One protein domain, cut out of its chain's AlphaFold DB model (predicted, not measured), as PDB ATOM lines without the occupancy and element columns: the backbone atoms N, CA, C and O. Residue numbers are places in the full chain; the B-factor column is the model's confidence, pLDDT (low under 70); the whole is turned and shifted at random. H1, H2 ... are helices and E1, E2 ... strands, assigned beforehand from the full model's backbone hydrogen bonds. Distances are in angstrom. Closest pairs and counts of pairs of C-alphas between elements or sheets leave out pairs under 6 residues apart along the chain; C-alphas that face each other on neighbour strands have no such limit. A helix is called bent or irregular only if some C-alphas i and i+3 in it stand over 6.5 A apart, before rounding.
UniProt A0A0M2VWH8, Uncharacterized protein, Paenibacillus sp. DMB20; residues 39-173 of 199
ATOM      1  N   ALA A  39     188.955 197.998 165.961       46.69
ATOM      2  CA  ALA A  39     190.369 198.324 166.162       46.69
ATOM      3  C   ALA A  39     191.200 198.218 164.859       46.69
ATOM      4  O   ALA A  39     192.159 198.967 164.671       46.69
ATOM      5  N   TYR A  40     190.830 197.317 163.938       44.72
ATOM      6  CA  TYR A  40     191.418 197.221 162.594       44.72
ATOM      7  C   TYR A  40     191.011 198.399 161.702       44.72
ATOM      8  O   TYR A  40     191.844 198.907 160.954       44.72
ATOM      9  N   GLU A  41     189.757 198.839 161.766       47.72
ATOM     10  CA  GLU A  41     189.264 200.000 161.023       47.72
ATOM     11  C   GLU A  41     189.876 201.301 161.533       47.72
ATOM     12  O   GLU A  41     190.193 202.156 160.713       47.72
ATOM     13  N   GLU A  42     190.101 201.436 162.841       47.31
ATOM     14  CA  GLU A  42     190.729 202.610 163.459       47.31
ATOM     15  C   GLU A  42     192.231 202.682 163.182       47.31
ATOM     16  O   GLU A  42     192.685 203.715 162.699       47.31
ATOM     17  N   GLY A  43     192.985 201.586 163.328       44.28
ATOM     18  CA  GLY A  43     194.414 201.573 162.981       44.28
ATOM     19  C   GLY A  43     194.676 201.760 161.480       44.28
ATOM     20  O   GLY A  43     195.612 202.456 161.085       44.28
ATOM     21  N   ASN A  44     193.815 201.201 160.619       51.06
ATOM     22  CA  ASN A  44     193.892 201.432 159.174       51.06
ATOM     23  C   ASN A  44     193.361 202.828 158.795       51.06
ATOM     24  O   ASN A  44     193.821 203.404 157.811       51.06
ATOM     25  N   ARG A  45     192.430 203.414 159.568       50.62
ATOM     26  CA  ARG A  45     192.035 204.827 159.431       50.62
ATOM     27  C   ARG A  45     193.182 205.737 159.804       50.62
ATOM     28  O   ARG A  45     193.470 206.617 159.014       50.62
ATOM     29  N   GLU A  46     193.837 205.558 160.940       47.03
ATOM     30  CA  GLU A  46     194.936 206.426 161.376       47.03
ATOM     31  C   GLU A  46     196.090 206.400 160.360       47.03
ATOM     32  O   GLU A  46     196.498 207.461 159.891       47.03
ATOM     33  N   ALA A  47     196.466 205.221 159.845       49.59
ATOM     34  CA  ALA A  47     197.416 205.097 158.731       49.59
ATOM     35  C   ALA A  47     196.913 205.730 157.412       49.59
ATOM     36  O   ALA A  47     197.686 206.349 156.676       49.59
ATOM     37  N   LYS A  48     195.608 205.638 157.110       45.41
ATOM     38  CA  LYS A  48     194.977 206.355 155.983       45.41
ATOM     39  C   LYS A  48     194.927 207.871 156.189       45.41
ATOM     40  O   LYS A  48     194.937 208.591 155.195       45.41
ATOM     41  N   THR A  49     194.847 208.352 157.431       43.50
ATOM     42  CA  THR A  49     194.644 209.771 157.766       43.50
ATOM     43  C   THR A  49     195.975 210.521 157.824       43.50
ATOM     44  O   THR A  49     196.049 211.648 157.343       43.50
ATOM     45  N   GLU A  50     197.050 209.886 158.297       43.53
ATOM     46  CA  GLU A  50     198.415 210.435 158.213       43.53
ATOM     47  C   GLU A  50     199.019 210.288 156.798       43.53
ATOM     48  O   GLU A  50     199.882 211.066 156.398       43.53
ATOM     49  N   GLY A  51     198.505 209.351 155.989       42.47
ATOM     50  CA  GLY A  51     198.924 209.065 154.609       42.47
ATOM     51  C   GLY A  51     197.987 209.575 153.500       42.47
ATOM     52  O   GLY A  51     197.953 208.979 152.419       42.47
ATOM     53  N   LEU A  52     197.225 210.655 153.730       39.44
ATOM     54  CA  LEU A  52     196.209 211.213 152.806       39.44
ATOM     55  C   LEU A  52     196.725 211.686 151.424       39.44
ATOM     56  O   LEU A  52     195.944 212.148 150.591       39.44
ATOM     57  N   GLY A  53     198.011 211.538 151.117       56.34
ATOM     58  CA  GLY A  53     198.569 211.772 149.788       56.34
ATOM     59  C   GLY A  53     198.981 210.463 149.120       56.34
ATOM     60  O   GLY A  53     199.920 209.813 149.560       56.34
ATOM     61  N   LEU A  54     198.333 210.104 148.007       50.38
ATOM     62  CA  LEU A  54     198.756 209.064 147.048       50.38
ATOM     63  C   LEU A  54     198.645 207.594 147.508       50.38
ATOM     64  O   LEU A  54     198.163 206.785 146.718       50.38
ATOM     65  N   ASN A  55     198.970 207.256 148.760       65.31
ATOM     66  CA  ASN A  55     198.914 205.875 149.258       65.31
ATOM     67  C   ASN A  55     197.476 205.327 149.263       65.31
ATOM     68  O   ASN A  55     197.234 204.277 148.684       65.31
ATOM     69  N   GLY A  56     196.492 206.064 149.796       66.81
ATOM     70  CA  GLY A  56     195.091 205.606 149.835       66.81
ATOM     71  C   GLY A  56     194.486 205.286 148.457       66.81
ATOM     72  O   GLY A  56     193.818 204.268 148.297       66.81
ATOM     73  N   ARG A  57     194.789 206.108 147.439       73.19
ATOM     74  CA  ARG A  57     194.267 205.926 146.071       73.19
ATOM     75  C   ARG A  57     194.804 204.666 145.399       73.19
ATOM     76  O   ARG A  57     194.062 203.982 144.704       73.19
ATOM     77  N   ILE A  58     196.080 204.349 145.618       76.25
ATOM     78  CA  ILE A  58     196.704 203.135 145.079       76.25
ATOM     79  C   ILE A  58     196.024 201.895 145.667       76.25
ATOM     80  O   ILE A  58     195.728 200.947 144.943       76.25
ATOM     81  N   LEU A  59     195.724 201.911 146.966       77.50
ATOM     82  CA  LEU A  59     195.112 200.777 147.662       77.50
ATOM     83  C   LEU A  59     193.684 200.523 147.185       77.50
ATOM     84  O   LEU A  59     193.344 199.388 146.847       77.50
ATOM     85  N   GLU A  60     192.877 201.579 147.075       82.38
ATOM     86  CA  GLU A  60     191.531 201.499 146.500       82.38
ATOM     87  C   GLU A  60     191.583 200.962 145.070       82.38
ATOM     88  O   GLU A  60     190.872 200.013 144.732       82.38
ATOM     89  N   ARG A  61     192.510 201.477 144.255       85.06
ATOM     90  CA  ARG A  61     192.649 201.052 142.863       85.06
ATOM     91  C   ARG A  61     193.030 199.580 142.726       85.06
ATOM     92  O   ARG A  61     192.485 198.880 141.874       85.06
ATOM     93  N   ILE A  62     193.937 199.084 143.565       89.00
ATOM     94  CA  ILE A  62     194.314 197.664 143.576       89.00
ATOM     95  C   ILE A  62     193.104 196.799 143.933       89.00
ATOM     96  O   ILE A  62     192.844 195.795 143.268       89.00
ATOM     97  N   GLN A  63     192.340 197.183 144.957       89.88
ATOM     98  CA  GLN A  63     191.139 196.450 145.355       89.88
ATOM     99  C   GLN A  63     190.088 196.421 144.237       89.88
ATOM    100  O   GLN A  63     189.505 195.364 143.991       89.88
ATOM    101  N   GLU A  64     189.881 197.534 143.530       90.81
ATOM    102  CA  GLU A  64     188.992 197.611 142.364       90.81
ATOM    103  C   GLU A  64     189.428 196.676 141.233       90.81
ATOM    104  O   GLU A  64     188.634 195.858 140.773       90.81
ATOM    105  N   LEU A  65     190.703 196.729 140.831       92.62
ATOM    106  CA  LEU A  65     191.222 195.909 139.732       92.62
ATOM    107  C   LEU A  65     191.059 194.408 140.007       92.62
ATOM    108  O   LEU A  65     190.682 193.641 139.120       92.62
ATOM    109  N   PHE A  66     191.306 193.970 141.243       93.75
ATOM    110  CA  PHE A  66     191.075 192.574 141.622       93.75
ATOM    111  C   PHE A  66     189.584 192.235 141.719       93.75
ATOM    112  O   PHE A  66     189.186 191.133 141.322       93.75
ATOM    113  N   LYS A  67     188.745 193.172 142.175       93.75
ATOM    114  CA  LYS A  67     187.289 192.994 142.224       93.75
ATOM    115  C   LYS A  67     186.703 192.774 140.829       93.75
ATOM    116  O   LYS A  67     185.865 191.884 140.685       93.75
ATOM    117  N   ASP A  68     187.200 193.472 139.810       94.62
ATOM    118  CA  ASP A  68     186.810 193.273 138.403       94.62
ATOM    119  C   ASP A  68     187.174 191.872 137.880       94.62
ATOM    120  O   ASP A  68     186.527 191.338 136.980       94.62
ATOM    121  N   GLN A  69     188.171 191.223 138.488       94.88
ATOM    122  CA  GLN A  69     188.514 189.820 138.236       94.88
ATOM    123  C   GLN A  69     187.753 188.832 139.140       94.88
ATOM    124  O   GLN A  69     188.111 187.653 139.199       94.88
ATOM    125  N   ASN A  70     186.699 189.279 139.833       94.00
ATOM    126  CA  ASN A  70     185.937 188.514 140.828       94.00
ATOM    127  C   ASN A  70     186.790 188.012 142.008       94.00
ATOM    128  O   ASN A  70     186.528 186.953 142.586       94.00
ATOM    129  N   VAL A  71     187.816 188.776 142.388       93.88
ATOM    130  CA  VAL A  71     188.659 188.499 143.552       93.88
ATOM    131  C   VAL A  71     188.553 189.644 144.549       93.88
ATOM    132  O   VAL A  71     188.885 190.784 144.252       93.88
ATOM    133  N   ARG A  72     188.136 189.344 145.776       93.19
ATOM    134  CA  ARG A  72     188.129 190.327 146.862       93.19
ATOM    135  C   ARG A  72     189.460 190.296 147.591       93.19
ATOM    136  O   ARG A  72     189.857 189.240 148.072       93.19
ATOM    137  N   LEU A  73     190.128 191.433 147.704       90.38
ATOM    138  CA  LEU A  73     191.284 191.569 148.584       90.38
ATOM    139  C   LEU A  73     190.806 191.976 149.978       90.38
ATOM    140  O   LEU A  73     189.999 192.891 150.114       90.38
ATOM    141  N   THR A  74     191.266 191.271 151.006       83.75
ATOM    142  CA  THR A  74     190.882 191.508 152.405       83.75
ATOM    143  C   THR A  74     192.109 191.504 153.309       83.75
ATOM    144  O   THR A  74     193.178 191.047 152.907       83.75
ATOM    145  N   ASN A  75     191.930 191.931 154.563       66.75
ATOM    146  CA  ASN A  75     192.955 191.899 155.612       66.75
ATOM    147  C   ASN A  75     194.244 192.598 155.180       66.75
ATOM    148  O   ASN A  75     195.318 191.995 155.189       66.75
ATOM    149  N   GLU A  76     194.088 193.854 154.774       73.94
ATOM    150  CA  GLU A  76     195.206 194.716 154.435       73.94
ATOM    151  C   GLU A  76     196.140 194.870 155.640       73.94
ATOM    152  O   GLU A  76     195.701 195.128 156.760       73.94
ATOM    153  N   THR A  77     197.435 194.674 155.422       78.69
ATOM    154  CA  THR A  77     198.474 195.014 156.397       78.69
ATOM    155  C   THR A  77     199.550 195.822 155.696       78.69
ATOM    156  O   THR A  77     200.002 195.429 154.622       78.69
ATOM    157  N   TYR A  78     199.958 196.922 156.321       82.38
ATOM    158  CA  TYR A  78     201.042 197.781 155.866       82.38
ATOM    159  C   TYR A  78     202.267 197.603 156.758       82.38
ATOM    160  O   TYR A  78     202.143 197.539 157.983       82.38
ATOM    161  N   THR A  79     203.443 197.546 156.145       80.25
ATOM    162  CA  THR A  79     204.722 197.615 156.852       80.25
ATOM    163  C   THR A  79     205.696 198.484 156.076       80.25
ATOM    164  O   THR A  79     205.785 198.359 154.857       80.25
ATOM    165  N   GLU A  80     206.472 199.287 156.790       82.25
ATOM    166  CA  GLU A  80     207.610 200.027 156.252       82.25
ATOM    167  C   GLU A  80     208.851 199.644 157.049       82.25
ATOM    168  O   GLU A  80     208.814 199.610 158.282       82.25
ATOM    169  N   ASP A  81     209.923 199.276 156.355       78.69
ATOM    170  CA  ASP A  81     211.183 198.927 157.002       78.69
ATOM    171  C   ASP A  81     212.137 200.127 157.106       78.69
ATOM    172  O   ASP A  81     211.914 201.201 156.548       78.69
ATOM    173  N   GLN A  82     213.252 199.935 157.813       78.56
ATOM    174  CA  GLN A  82     214.269 200.978 158.004       78.56
ATOM    175  C   GLN A  82     214.969 201.398 156.698       78.56
ATOM    176  O   GLN A  82     215.639 202.427 156.669       78.56
ATOM    177  N   SER A  83     214.839 200.608 155.627       75.75
ATOM    178  CA  SER A  83     215.385 200.927 154.304       75.75
ATOM    179  C   SER A  83     214.446 201.805 153.469       75.75
ATOM    180  O   SER A  83     214.837 202.268 152.394       75.75
ATOM    181  N   GLY A  84     213.229 202.065 153.964       75.00
ATOM    182  CA  GLY A  84     212.177 202.780 153.244       75.00
ATOM    183  C   GLY A  84     211.413 201.892 152.261       75.00
ATOM    184  O   GLY A  84     210.743 202.407 151.363       75.00
ATOM    185  N   THR A  85     211.520 200.565 152.390       82.25
ATOM    186  CA  THR A  85     210.704 199.634 151.608       82.25
ATOM    187  C   THR A  85     209.329 199.525 152.246       82.25
ATOM    188  O   THR A  85     209.188 199.146 153.408       82.25
ATOM    189  N   MET A  86     208.306 199.822 151.454       86.12
ATOM    190  CA  MET A  86     206.903 199.720 151.840       86.12
ATOM    191  C   MET A  86     206.338 198.403 151.324       86.12
ATOM    192  O   MET A  86     206.560 198.035 150.168       86.12
ATOM    193  N   ALA A  87     205.576 197.698 152.151       87.69
ATOM    194  CA  ALA A  87     204.901 196.470 151.765       87.69
ATOM    195  C   ALA A  87     203.428 196.497 152.178       87.69
ATOM    196  O   ALA A  87     203.092 196.748 153.335       87.69
ATOM    197  N   TYR A  88     202.560 196.186 151.220       88.06
ATOM    198  CA  TYR A  88     201.124 196.016 151.415       88.06
ATOM    199  C   TYR A  88     200.770 194.553 151.222       88.06
ATOM    200  O   TYR A  88     201.071 193.966 150.180       88.06
ATOM    201  N   HIS A  89     200.123 193.952 152.210       90.69
ATOM    202  CA  HIS A  89     199.757 192.543 152.203       90.69
ATOM    203  C   HIS A  89     198.245 192.377 152.218       90.69
ATOM    204  O   HIS A  89     197.561 193.003 153.016       90.69
ATOM    205  N   TYR A  90     197.743 191.468 151.388       91.56
ATOM    206  CA  TYR A  90     196.330 191.137 151.275       91.56
ATOM    207  C   TYR A  90     196.122 189.629 151.251       91.56
ATOM    208  O   TYR A  90     196.968 188.862 150.780       91.56
ATOM    209  N   ARG A  91     194.934 189.206 151.677       93.31
ATOM    210  CA  ARG A  91     194.388 187.872 151.413       93.31
ATOM    211  C   ARG A  91     193.407 187.941 150.253       93.31
ATOM    212  O   ARG A  91     192.581 188.847 150.190       93.31
ATOM    213  N   MET A  92     193.464 186.963 149.361       93.62
ATOM    214  CA  MET A  92     192.542 186.849 148.233       93.62
ATOM    215  C   MET A  92     191.344 185.999 148.652       93.62
ATOM    216  O   MET A  92     191.487 184.841 149.036       93.62
ATOM    217  N   ASN A  93     190.149 186.584 148.593       93.38
ATOM    218  CA  ASN A  93     188.888 186.003 149.048       93.38
ATOM    219  C   ASN A  93     188.961 185.468 150.494       93.38
ATOM    220  O   ASN A  93     188.428 184.401 150.787       93.38
ATOM    221  N   ALA A  94     189.634 186.214 151.380       89.62
ATOM    222  CA  ALA A  94     189.874 185.871 152.787       89.62
ATOM    223  C   ALA A  94     190.641 184.555 153.044       89.62
ATOM    224  O   ALA A  94     190.742 184.121 154.191       89.62
ATOM    225  N   ASP A  95     191.244 183.946 152.017       90.56
ATOM    226  CA  ASP A  95     192.034 182.721 152.159       90.56
ATOM    227  C   ASP A  95     193.472 183.024 152.615       90.56
ATOM    228  O   ASP A  95     194.205 183.782 151.982       90.56
ATOM    229  N   THR A  96     193.907 182.397 153.710       90.25
ATOM    230  CA  THR A  96     195.272 182.524 154.243       90.25
ATOM    231  C   THR A  96     196.337 181.922 153.333       90.25
ATOM    232  O   THR A  96     197.487 182.360 153.389       90.25
ATOM    233  N   ASN A  97     195.963 180.950 152.499       94.25
ATOM    234  CA  ASN A  97     196.849 180.284 151.547       94.25
ATOM    235  C   ASN A  97     196.979 181.043 150.223       94.25
ATOM    236  O   ASN A  97     197.713 180.584 149.352       94.25
ATOM    237  N   GLN A  98     196.260 182.156 150.049       95.81
ATOM    238  CA  GLN A  98     196.219 182.942 148.816       95.81
ATOM    239  C   GLN A  98     196.511 184.395 149.171       95.81
ATOM    240  O   GLN A  98     195.636 185.137 149.616       95.81
ATOM    241  N   GLN A  99     197.767 184.789 149.021       95.38
ATOM    242  CA  GLN A  99     198.261 186.081 149.478       95.38
ATOM    243  C   GLN A  99     198.732 186.914 148.302       95.38
ATOM    244  O   GLN A  99     199.412 186.409 147.413       95.38
ATOM    245  N   LEU A 100     198.424 188.202 148.340       96.12
ATOM    246  CA  LEU A 100     198.970 189.190 147.426       96.12
ATOM    247  C   LEU A 100     199.821 190.164 148.233       96.12
ATOM    248  O   LEU A 100     199.376 190.670 149.261       96.12
ATOM    249  N   LYS A 101     201.041 190.421 147.778       94.56
ATOM    250  CA  LYS A 101     201.951 191.390 148.380       94.56
ATOM    251  C   LYS A 101     202.386 192.389 147.325       94.56
ATOM    252  O   LYS A 101     202.841 191.980 146.263       94.56
ATOM    253  N   LEU A 102     202.256 193.671 147.612       93.31
ATOM    254  CA  LEU A 102     202.857 194.735 146.823       93.31
ATOM    255  C   LEU A 102     204.033 195.291 147.615       93.31
ATOM    256  O   LEU A 102     203.835 195.782 148.720       93.31
ATOM    257  N   PHE A 103     205.221 195.232 147.035       92.12
ATOM    258  CA  PHE A 103     206.417 195.874 147.555       92.12
ATOM    259  C   PHE A 103     206.721 197.120 146.730       92.12
ATOM    260  O   PHE A 103     206.695 197.066 145.499       92.12
ATOM    261  N   VAL A 104     207.039 198.216 147.407       90.88
ATOM    262  CA  VAL A 104     207.557 199.450 146.817       90.88
ATOM    263  C   VAL A 104     208.890 199.735 147.492       90.88
ATOM    264  O   VAL A 104     208.939 200.082 148.669       90.88
ATOM    265  N   PHE A 105     209.970 199.529 146.753       89.38
ATOM    266  CA  PHE A 105     211.332 199.721 147.228       89.38
ATOM    267  C   PHE A 105     211.766 201.171 147.020       89.38
ATOM    268  O   PHE A 105     211.195 201.900 146.207       89.38
ATOM    269  N   LYS A 106     212.818 201.576 147.729       87.19
ATOM    270  CA  LYS A 106     213.432 202.900 147.576       87.19
ATOM    271  C   LYS A 106     213.927 203.156 146.148       87.19
ATOM    272  O   LYS A 106     213.763 204.254 145.620       87.19
ATOM    273  N   ASP A 107     214.541 202.145 145.539       87.81
ATOM    274  CA  ASP A 107     215.118 202.201 144.201       87.81
ATOM    275  C   ASP A 107     215.126 200.815 143.526       87.81
ATOM    276  O   ASP A 107     214.864 199.777 144.143       87.81
ATOM    277  N   GLU A 108     215.399 200.798 142.220       93.06
ATOM    278  CA  GLU A 108     215.427 199.574 141.419       93.06
ATOM    279  C   GLU A 108     216.511 198.563 141.863       93.06
ATOM    280  O   GLU A 108     216.194 197.369 141.938       93.06
ATOM    281  N   PRO A 109     217.752 198.968 142.206       93.81
ATOM    282  CA  PRO A 109     218.740 198.060 142.793       93.81
ATOM    283  C   PRO A 109     218.246 197.372 144.071       93.81
ATOM    284  O   PRO A 109     218.387 196.154 144.202       93.81
ATOM    285  N   SER A 110     217.599 198.118 144.970       92.62
ATOM    286  CA  SER A 110     217.007 197.583 146.201       92.62
ATOM    287  C   SER A 110     215.892 196.585 145.894       92.62
ATOM    288  O   SER A 110     215.852 195.515 146.501       92.62
ATOM    289  N   ARG A 111     215.043 196.862 144.892       94.81
ATOM    290  CA  ARG A 111     214.044 195.895 144.401       94.81
ATOM    291  C   ARG A 111     214.708 194.613 143.909       94.81
ATOM    292  O   ARG A 111     214.269 193.527 144.275       94.81
ATOM    293  N   ILE A 112     215.732 194.717 143.057       95.94
ATOM    294  CA  ILE A 112     216.427 193.544 142.498       95.94
ATOM    295  C   ILE A 112     217.004 192.691 143.628       95.94
ATOM    296  O   ILE A 112     216.777 191.481 143.654       95.94
ATOM    297  N   HIS A 113     217.704 193.322 144.569       94.75
ATOM    298  CA  HIS A 113     218.299 192.638 145.708       94.75
ATOM    299  C   HIS A 113     217.232 191.994 146.602       94.75
ATOM    300  O   HIS A 113     217.245 190.776 146.775       94.75
ATOM    301  N   GLY A 114     216.245 192.762 147.072       93.31
ATOM    302  CA  GLY A 114     215.212 192.272 147.986       93.31
ATOM    303  C   GLY A 114     214.342 191.163 147.389       93.31
ATOM    304  O   GLY A 114     214.051 190.167 148.053       93.31
ATOM    305  N   ILE A 115     213.963 191.270 146.111       96.06
ATOM    306  CA  ILE A 115     213.210 190.209 145.426       96.06
ATOM    307  C   ILE A 115     214.055 188.945 145.252       96.06
ATOM    308  O   ILE A 115     213.545 187.836 145.440       96.06
ATOM    309  N   ASN A 116     215.344 189.090 144.940       95.19
ATOM    310  CA  ASN A 116     216.242 187.949 144.845       95.19
ATOM    311  C   ASN A 116     216.450 187.266 146.205       95.19
ATOM    312  O   ASN A 116     216.419 186.043 146.276       95.19
ATOM    313  N   GLU A 117     216.586 188.017 147.296       93.38
ATOM    314  CA  GLU A 117     216.725 187.435 148.636       93.38
ATOM    315  C   GLU A 117     215.450 186.718 149.105       93.38
ATOM    316  O   GLU A 117     215.499 185.576 149.570       93.38
ATOM    317  N   MET A 118     214.285 187.351 148.949       92.19
ATOM    318  CA  MET A 118     213.019 186.784 149.425       92.19
ATOM    319  C   MET A 118     212.573 185.580 148.588       92.19
ATOM    320  O   MET A 118     212.192 184.526 149.126       92.19
ATOM    321  N   TYR A 119     212.621 185.732 147.265       93.50
ATOM    322  CA  TYR A 119     211.987 184.813 146.324       93.50
ATOM    323  C   TYR A 119     212.978 184.080 145.419       93.50
ATOM    324  O   TYR A 119     212.604 183.058 144.860       93.50
ATOM    325  N   GLY A 120     214.235 184.513 145.308       92.31
ATOM    326  CA  GLY A 120     215.213 183.920 144.384       92.31
ATOM    327  C   GLY A 120     215.099 184.432 142.946       92.31
ATOM    328  O   GLY A 120     215.679 183.832 142.044       92.31
ATOM    329  N   GLY A 121     214.325 185.499 142.712       93.06
ATOM    330  CA  GLY A 121     214.165 186.123 141.399       93.06
ATOM    331  C   GLY A 121     212.739 186.598 141.118       93.06
ATOM    332  O   GLY A 121     211.919 186.738 142.025       93.06
ATOM    333  N   HIS A 122     212.443 186.841 139.840       93.81
ATOM    334  CA  HIS A 122     211.114 187.211 139.347       93.81
ATOM    335  C   HIS A 122     210.532 186.124 138.426       93.81
ATOM    336  O   HIS A 122     211.238 185.225 137.975       93.81
ATOM    337  N   GLY A 123     209.236 186.205 138.122       95.88
ATOM    338  CA  GLY A 123     208.526 185.220 137.309       95.88
ATOM    339  C   GLY A 123     207.819 184.163 138.154       95.88
ATOM    340  O   GLY A 123     207.226 184.481 139.184       95.88
ATOM    341  N   MET A 124     207.805 182.918 137.673       96.75
ATOM    342  CA  MET A 124     207.154 181.810 138.370       96.75
ATOM    343  C   MET A 124     208.150 180.993 139.162       96.75
ATOM    344  O   MET A 124     209.071 180.423 138.587       96.75
ATOM    345  N   ILE A 125     207.940 180.937 140.472       95.69
ATOM    346  CA  ILE A 125     208.897 180.359 141.406       95.69
ATOM    347  C   ILE A 125     208.158 179.408 142.335       95.69
ATOM    348  O   ILE A 125     207.130 179.755 142.916       95.69
ATOM    349  N   GLU A 126     208.695 178.207 142.505       93.44
ATOM    350  CA  GLU A 126     208.201 177.249 143.490       93.44
ATOM    351  C   GLU A 126     209.214 177.132 144.626       93.44
ATOM    352  O   GLU A 126     210.394 176.875 144.397       93.44
ATOM    353  N   LYS A 127     208.758 177.359 145.862       86.44
ATOM    354  CA  LYS A 127     209.598 177.319 147.065       86.44
ATOM    355  C   LYS A 127     208.835 176.595 148.169       86.44
ATOM    356  O   LYS A 127     207.791 177.052 148.633       86.44
ATOM    357  N   GLY A 128     209.340 175.428 148.566       86.75
ATOM    358  CA  GLY A 128     208.640 174.540 149.494       86.75
ATOM    359  C   GLY A 128     207.260 174.129 148.967       86.75
ATOM    360  O   GLY A 128     207.109 173.727 147.815       86.75
ATOM    361  N   ASN A 129     206.226 174.253 149.801       87.94
ATOM    362  CA  ASN A 129     204.843 173.951 149.421       87.94
ATOM    363  C   ASN A 129     204.109 175.136 148.761       87.94
ATOM    364  O   ASN A 129     202.927 175.004 148.439       87.94
ATOM    365  N   ALA A 130     204.788 176.257 148.509       92.94
ATOM    366  CA  ALA A 130     204.204 177.462 147.933       92.94
ATOM    367  C   ALA A 130     204.643 177.690 146.478       92.94
ATOM    368  O   ALA A 130     205.675 177.197 146.017       92.94
ATOM    369  N   LYS A 131     203.814 178.428 145.744       96.12
ATOM    370  CA  LYS A 131     204.075 178.933 144.397       96.12
ATOM    371  C   LYS A 131     203.914 180.441 144.401       96.12
ATOM    372  O   LYS A 131     202.896 180.950 144.874       96.12
ATOM    373  N   HIS A 132     204.909 181.122 143.855       97.25
ATOM    374  CA  HIS A 132     205.011 182.567 143.817       97.25
ATOM    375  C   HIS A 132     205.005 183.045 142.366       97.25
ATOM    376  O   HIS A 132     205.828 182.619 141.558       97.25
ATOM    377  N   LEU A 133     204.081 183.945 142.052       98.12
ATOM    378  CA  LEU A 133     204.122 184.781 140.864       98.12
ATOM    379  C   LEU A 133     204.688 186.133 141.264       98.12
ATOM    380  O   LEU A 133     204.005 186.891 141.945       98.12
ATOM    381  N   VAL A 134     205.907 186.428 140.833       98.00
ATOM    382  CA  VAL A 134     206.587 187.698 141.087       98.00
ATOM    383  C   VAL A 134     206.618 188.496 139.788       98.00
ATOM    384  O   VAL A 134     207.244 188.080 138.813       98.00
ATOM    385  N   ILE A 135     205.938 189.638 139.762       97.75
ATOM    386  CA  ILE A 135     205.907 190.565 138.626       97.75
ATOM    387  C   ILE A 135     206.505 191.885 139.097       97.75
ATOM    388  O   ILE A 135     206.151 192.370 140.166       97.75
ATOM    389  N   VAL A 136     207.422 192.453 138.322       96.38
ATOM    390  CA  VAL A 136     208.184 193.647 138.706       96.38
ATOM    391  C   VAL A 136     208.011 194.760 137.676       96.38
ATOM    392  O   VAL A 136     207.913 194.479 136.484       96.38
ATOM    393  N   ASP A 137     208.007 196.011 138.138       94.56
ATOM    394  CA  ASP A 137     208.163 197.214 137.308       94.56
ATOM    395  C   ASP A 137     208.927 198.268 138.119       94.56
ATOM    396  O   ASP A 137     208.549 198.565 139.248       94.56
ATOM    397  N   LYS A 138     210.013 198.817 137.559       92.31
ATOM    398  CA  LYS A 138     210.861 199.865 138.179       92.31
ATOM    399  C   LYS A 138     211.221 199.592 139.651       92.31
ATOM    400  O   LYS A 138     211.945 198.648 139.924       92.31
ATOM    401  N   GLU A 139     210.738 200.371 140.612       92.81
ATOM    402  CA  GLU A 139     211.017 200.194 142.039       92.81
ATOM    403  C   GLU A 139     209.981 199.306 142.753       92.81
ATOM    404  O   GLU A 139     210.061 199.127 143.962       92.81
ATOM    405  N   ALA A 140     209.006 198.731 142.045       93.19
ATOM    406  CA  ALA A 140     207.900 197.981 142.632       93.19
ATOM    407  C   ALA A 140     207.866 196.507 142.206       93.19
ATOM    408  O   ALA A 140     208.353 196.108 141.142       93.19
ATOM    409  N   ALA A 141     207.250 195.681 143.052       96.06
ATOM    410  CA  ALA A 141     207.011 194.271 142.783       96.06
ATOM    411  C   ALA A 141     205.657 193.818 143.332       96.06
ATOM    412  O   ALA A 141     205.358 193.999 144.510       96.06
ATOM    413  N   LEU A 142     204.864 193.165 142.490       96.69
ATOM    414  CA  LEU A 142     203.632 192.493 142.873       96.69
ATOM    415  C   LEU A 142     203.890 190.990 142.968       96.69
ATOM    416  O   LEU A 142     204.284 190.347 141.993       96.69
ATOM    417  N   VAL A 143     203.646 190.427 144.145       97.50
ATOM    418  CA  VAL A 143     203.878 189.019 144.445       97.50
ATOM    419  C   VAL A 143     202.584 188.345 144.860       97.50
ATOM    420  O   VAL A 143     202.040 188.612 145.927       97.50
ATOM    421  N   TYR A 144     202.123 187.401 144.051       97.88
ATOM    422  CA  TYR A 144     201.059 186.482 144.440       97.88
ATOM    423  C   TYR A 144     201.666 185.179 144.948       97.88
ATOM    424  O   TYR A 144     202.445 184.534 144.256       97.88
ATOM    425  N   THR A 145     201.312 184.791 146.169       97.00
ATOM    426  CA  THR A 145     201.725 183.541 146.805       97.00
ATOM    427  C   THR A 145     200.519 182.641 147.000       97.00
ATOM    428  O   THR A 145     199.504 183.058 147.553       97.00
ATOM    429  N   SER A 146     200.657 181.388 146.582       96.81
ATOM    430  CA  SER A 146     199.626 180.364 146.724       96.81
ATOM    431  C   SER A 146     200.196 179.070 147.286       96.81
ATOM    432  O   SER A 146     201.275 178.637 146.881       96.81
ATOM    433  N   ALA A 147     199.478 178.443 148.209       94.06
ATOM    434  CA  ALA A 147     199.893 177.203 148.859       94.06
ATOM    435  C   ALA A 147     198.725 176.213 149.011       94.06
ATOM    436  O   ALA A 147     197.561 176.557 148.789       94.06
ATOM    437  N   GLY A 148     199.056 174.978 149.397       90.56
ATOM    438  CA  GLY A 148     198.086 173.898 149.604       90.56
ATOM    439  C   GLY A 148     197.425 173.416 148.311       90.56
ATOM    440  O   GLY A 148     197.966 173.583 147.217       90.56
ATOM    441  N   ASP A 149     196.229 172.844 148.440       87.62
ATOM    442  CA  ASP A 149     195.526 172.155 147.344       87.62
ATOM    443  C   ASP A 149     195.026 173.098 146.239       87.62
ATOM    444  O   ASP A 149     194.729 172.673 145.126       87.62
ATOM    445  N   ARG A 150     194.957 174.404 146.527       88.69
ATOM    446  CA  ARG A 150     194.528 175.456 145.587       88.69
ATOM    447  C   ARG A 150     195.704 176.276 145.057       88.69
ATOM    448  O   ARG A 150     195.578 177.473 144.777       88.69
ATOM    449  N   LYS A 151     196.881 175.659 144.965       92.88
ATOM    450  CA  LYS A 151     198.092 176.301 144.449       92.88
ATOM    451  C   LYS A 151     197.853 176.832 143.028       92.88
ATOM    452  O   LYS A 151     197.404 176.114 142.142       92.88
ATOM    453  N   GLY A 152     198.168 178.105 142.813       92.19
ATOM    454  CA  GLY A 152     198.065 178.789 141.527       92.19
ATOM    455  C   GLY A 152     196.662 179.248 141.118       92.19
ATOM    456  O   GLY A 152     196.533 179.762 140.006       92.19
ATOM    457  N   GLN A 153     195.643 179.115 141.978       95.88
ATOM    458  CA  GLN A 153     194.238 179.411 141.654       95.88
ATOM    459  C   GLN A 153     194.010 180.787 141.003       95.88
ATOM    460  O   GLN A 153     193.175 180.900 140.107       95.88
ATOM    461  N   TYR A 154     194.740 181.819 141.435       96.69
ATOM    462  CA  TYR A 154     194.558 183.203 140.981       96.69
ATOM    463  C   TYR A 154     195.712 183.735 140.122       96.69
ATOM    464  O   TYR A 154     195.895 184.950 139.994       96.69
ATOM    465  N   THR A 155     196.520 182.841 139.541       96.75
ATOM    466  CA  THR A 155     197.696 183.225 138.740       96.75
ATOM    467  C   THR A 155     197.290 184.107 137.560       96.75
ATOM    468  O   THR A 155     197.879 185.166 137.351       96.75
ATOM    469  N   GLU A 156     196.257 183.710 136.819       96.56
ATOM    470  CA  GLU A 156     195.815 184.421 135.615       96.56
ATOM    471  C   GLU A 156     195.189 185.778 135.935       96.56
ATOM    472  O   GLU A 156     195.493 186.775 135.283       96.56
ATOM    473  N   GLN A 157     194.366 185.847 136.981       96.81
ATOM    474  CA  GLN A 157     193.772 187.090 137.470       96.81
ATOM    475  C   GLN A 157     194.872 188.068 137.882       96.81
ATOM    476  O   GLN A 157     194.846 189.224 137.472       96.81
ATOM    477  N   THR A 158     195.879 187.582 138.613       96.25
ATOM    478  CA  THR A 158     197.023 188.401 139.028       96.25
ATOM    479  C   THR A 158     197.803 188.915 137.819       96.25
ATOM    480  O   THR A 158     198.121 190.098 137.770       96.25
ATOM    481  N   ARG A 159     198.081 188.077 136.810       96.69
ATOM    482  CA  ARG A 159     198.780 188.523 135.589       96.69
ATOM    483  C   ARG A 159     198.034 189.637 134.865       96.69
ATOM    484  O   ARG A 159     198.673 190.582 134.415       96.69
ATOM    485  N   LYS A 160     196.707 189.525 134.761       95.88
ATOM    486  CA  LYS A 160     195.868 190.510 134.065       95.88
ATOM    487  C   LYS A 160     195.922 191.887 134.716       95.88
ATOM    488  O   LYS A 160     195.977 192.876 134.002       95.88
ATOM    489  N   VAL A 161     195.931 191.944 136.046       94.75
ATOM    490  CA  VAL A 161     195.879 193.217 136.786       94.75
ATOM    491  C   VAL A 161     197.256 193.783 137.118       94.75
ATOM    492  O   VAL A 161     197.377 194.977 137.366       94.75
ATOM    493  N   ALA A 162     198.306 192.956 137.122       93.62
ATOM    494  CA  ALA A 162     199.624 193.356 137.611       93.62
ATOM    495  C   ALA A 162     200.207 194.566 136.877       93.62
ATOM    496  O   ALA A 162     200.769 195.447 137.519       93.62
ATOM    497  N   ALA A 163     200.062 194.621 135.551       92.75
ATOM    498  CA  ALA A 163     200.576 195.740 134.768       92.75
ATOM    499  C   ALA A 163     199.889 197.062 135.136       92.75
ATOM    500  O   ALA A 163     200.551 198.093 135.187       92.75
ATOM    501  N   ASP A 164     198.587 197.030 135.408       92.38
ATOM    502  CA  ASP A 164     197.830 198.227 135.768       92.38
ATOM    503  C   ASP A 164     198.130 198.645 137.206       92.38
ATOM    504  O   ASP A 164     198.417 199.810 137.447       92.38
ATOM    505  N   VAL A 165     198.205 197.688 138.137       90.31
ATOM    506  CA  VAL A 165     198.626 197.947 139.522       90.31
ATOM    507  C   VAL A 165     200.004 198.607 139.577       90.31
ATOM    508  O   VAL A 165     200.185 199.606 140.264       90.31
ATOM    509  N   LEU A 166     200.984 198.055 138.861       91.19
ATOM    510  CA  LEU A 166     202.367 198.519 138.944       91.19
ATOM    511  C   LEU A 166     202.581 199.891 138.282       91.19
ATOM    512  O   LEU A 166     203.432 200.653 138.735       91.19
ATOM    513  N   LYS A 167     201.789 200.248 137.261       89.19
ATOM    514  CA  LYS A 167     201.838 201.578 136.626       89.19
ATOM    515  C   LYS A 167     201.366 202.706 137.541       89.19
ATOM    516  O   LYS A 167     201.848 203.826 137.388       89.19
ATOM    517  N   GLU A 168     200.445 202.417 138.456       83.44
ATOM    518  CA  GLU A 168     199.920 203.391 139.423       83.44
ATOM    519  C   GLU A 168     200.940 203.729 140.522       83.44
ATOM    520  O   GLU A 168     200.762 204.701 141.259       83.44
ATOM    521  N   ILE A 169     202.024 202.951 140.644       83.69
ATOM    522  CA  ILE A 169     203.045 203.193 141.662       83.69
ATOM    523  C   ILE A 169     203.941 204.362 141.227       83.69
ATOM    524  O   ILE A 169     204.636 204.276 140.207       83.69
ATOM    525  N   PRO A 170     203.958 205.471 141.987       73.19
ATOM    526  CA  PRO A 170     204.815 206.607 141.697       73.19
ATOM    527  C   PRO A 170     206.281 206.217 141.878       73.19
ATOM    528  O   PRO A 170     206.643 205.483 142.796       73.19
ATOM    529  N   ARG A 171     207.152 206.790 141.046       70.06
ATOM    530  CA  ARG A 171     208.596 206.658 141.246       70.06
ATOM    531  C   ARG A 171     209.001 207.335 142.551       70.06
ATOM    532  O   ARG A 171     208.747 208.526 142.735       70.06
ATOM    533  N   GLN A 172     209.685 206.601 143.423       63.59
ATOM    534  CA  GLN A 172     210.246 207.133 144.670       63.59
ATOM    535  C   GLN A 172     211.290 208.235 144.413       63.59
ATOM    536  O   GLN A 172     211.363 209.193 145.180       63.59
ATOM    537  N   SER A 173     211.998 208.203 143.277       51.84
ATOM    538  CA  SER A 173     212.903 209.289 142.860       51.84
ATOM    539  C   SER A 173     212.211 210.649 142.695       51.84
ATOM    540  O   SER A 173     212.859 211.681 142.837       51.84
TER     541      SER A 173
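What this domain is: This is residues 39 to 173 of the 199 residues of an uncharacterized protein of Paenibacillus sp. DMB20 (UniProt A0A0M2VWH8). A twisted sheet of six strands has helices over both faces: H2 and H4 lie side by side over one, and H3 covers part of the other. H1 sits off one end of this body and only grazes the sheet. The printed part has 135 residues, with elements in the order H1 H2 E1 E2 E3 H3 E4 E5 E6 H4; the sheet's order is E1 E2 E3 E6 E5 E4, all antiparallel. The class is mixed, helices and strands, and the whole is compact, with a radius of gyration of the C-alphas of 14.3 A and spans of 39 by 33 by 25 A.

How they stand to each other: H1, residues 39 to 50, is close to but not clearly touching H2, residues 55 to 68: their closest C-alphas, of Lys 48 and Gly 56, are 6.2 A apart. H2 is on the sheet at a height of 9.7 A, over E2, residues 86 to 92. E1, residues 73 to 80, E2 and E3, residues 95 to 104, form a meander, each strand the antiparallel neighbour of the one before; N 77 and O 89 are 2.9 A apart, N 90 and O 100 2.8 A. E3 bends by 69 degrees at residue 98. H3, residues 108 to 119, is on the opposite face from H2, with a height over the sheet of 8.6 A, and lies over E6, residues 140 to 147; the closest C-alphas of H3 and E6, of Arg 111 and Ala 140, are 6.7 A apart. E4, residues 123 to 127, E5, residues 130 to 137, and E6 form a second meander, with N 125 and O 132 2.9 A apart and N 142 and O 135 2.8 A. E6 is also the antiparallel neighbour of E3, with N 101 and O 143 2.8 A apart. H4, residues 155 to 167, is on the same face as H2, over E6 and E5 at a height of 9.3 A; with H3 on the opposite face there are three layers, helices on both faces of a sheet. H4 touches H2 at a shallow tilt of 32 degrees, opposite ways, the closest C-alphas being those of Ile 62 and Val 165, 5.9 A apart. Every O i to N i+4 pair is within hydrogen-bond range in H1, H2 and H3, and 7 of 9 are in H4.

Where its parts are: H1 begins at C-alpha 39 (190.369, 198.324, 166.162). H2 is 20.6 A long, E3 23.4 A, E5 22.8 A and E6 23.1 A. H4, 18.9 A, is irregular, with C-alphas 160 and 163 7.1 A apart, and ends at C-alpha 167 (201.838, 201.578, 136.626).

The domain as a whole: The C-alphas farthest apart, of Asp 149 and Ser 173, are 41.2 A apart. The printed part has no cut and no long link. Residues 39 to 56, 75 and 172 to 173 have pLDDT under 70.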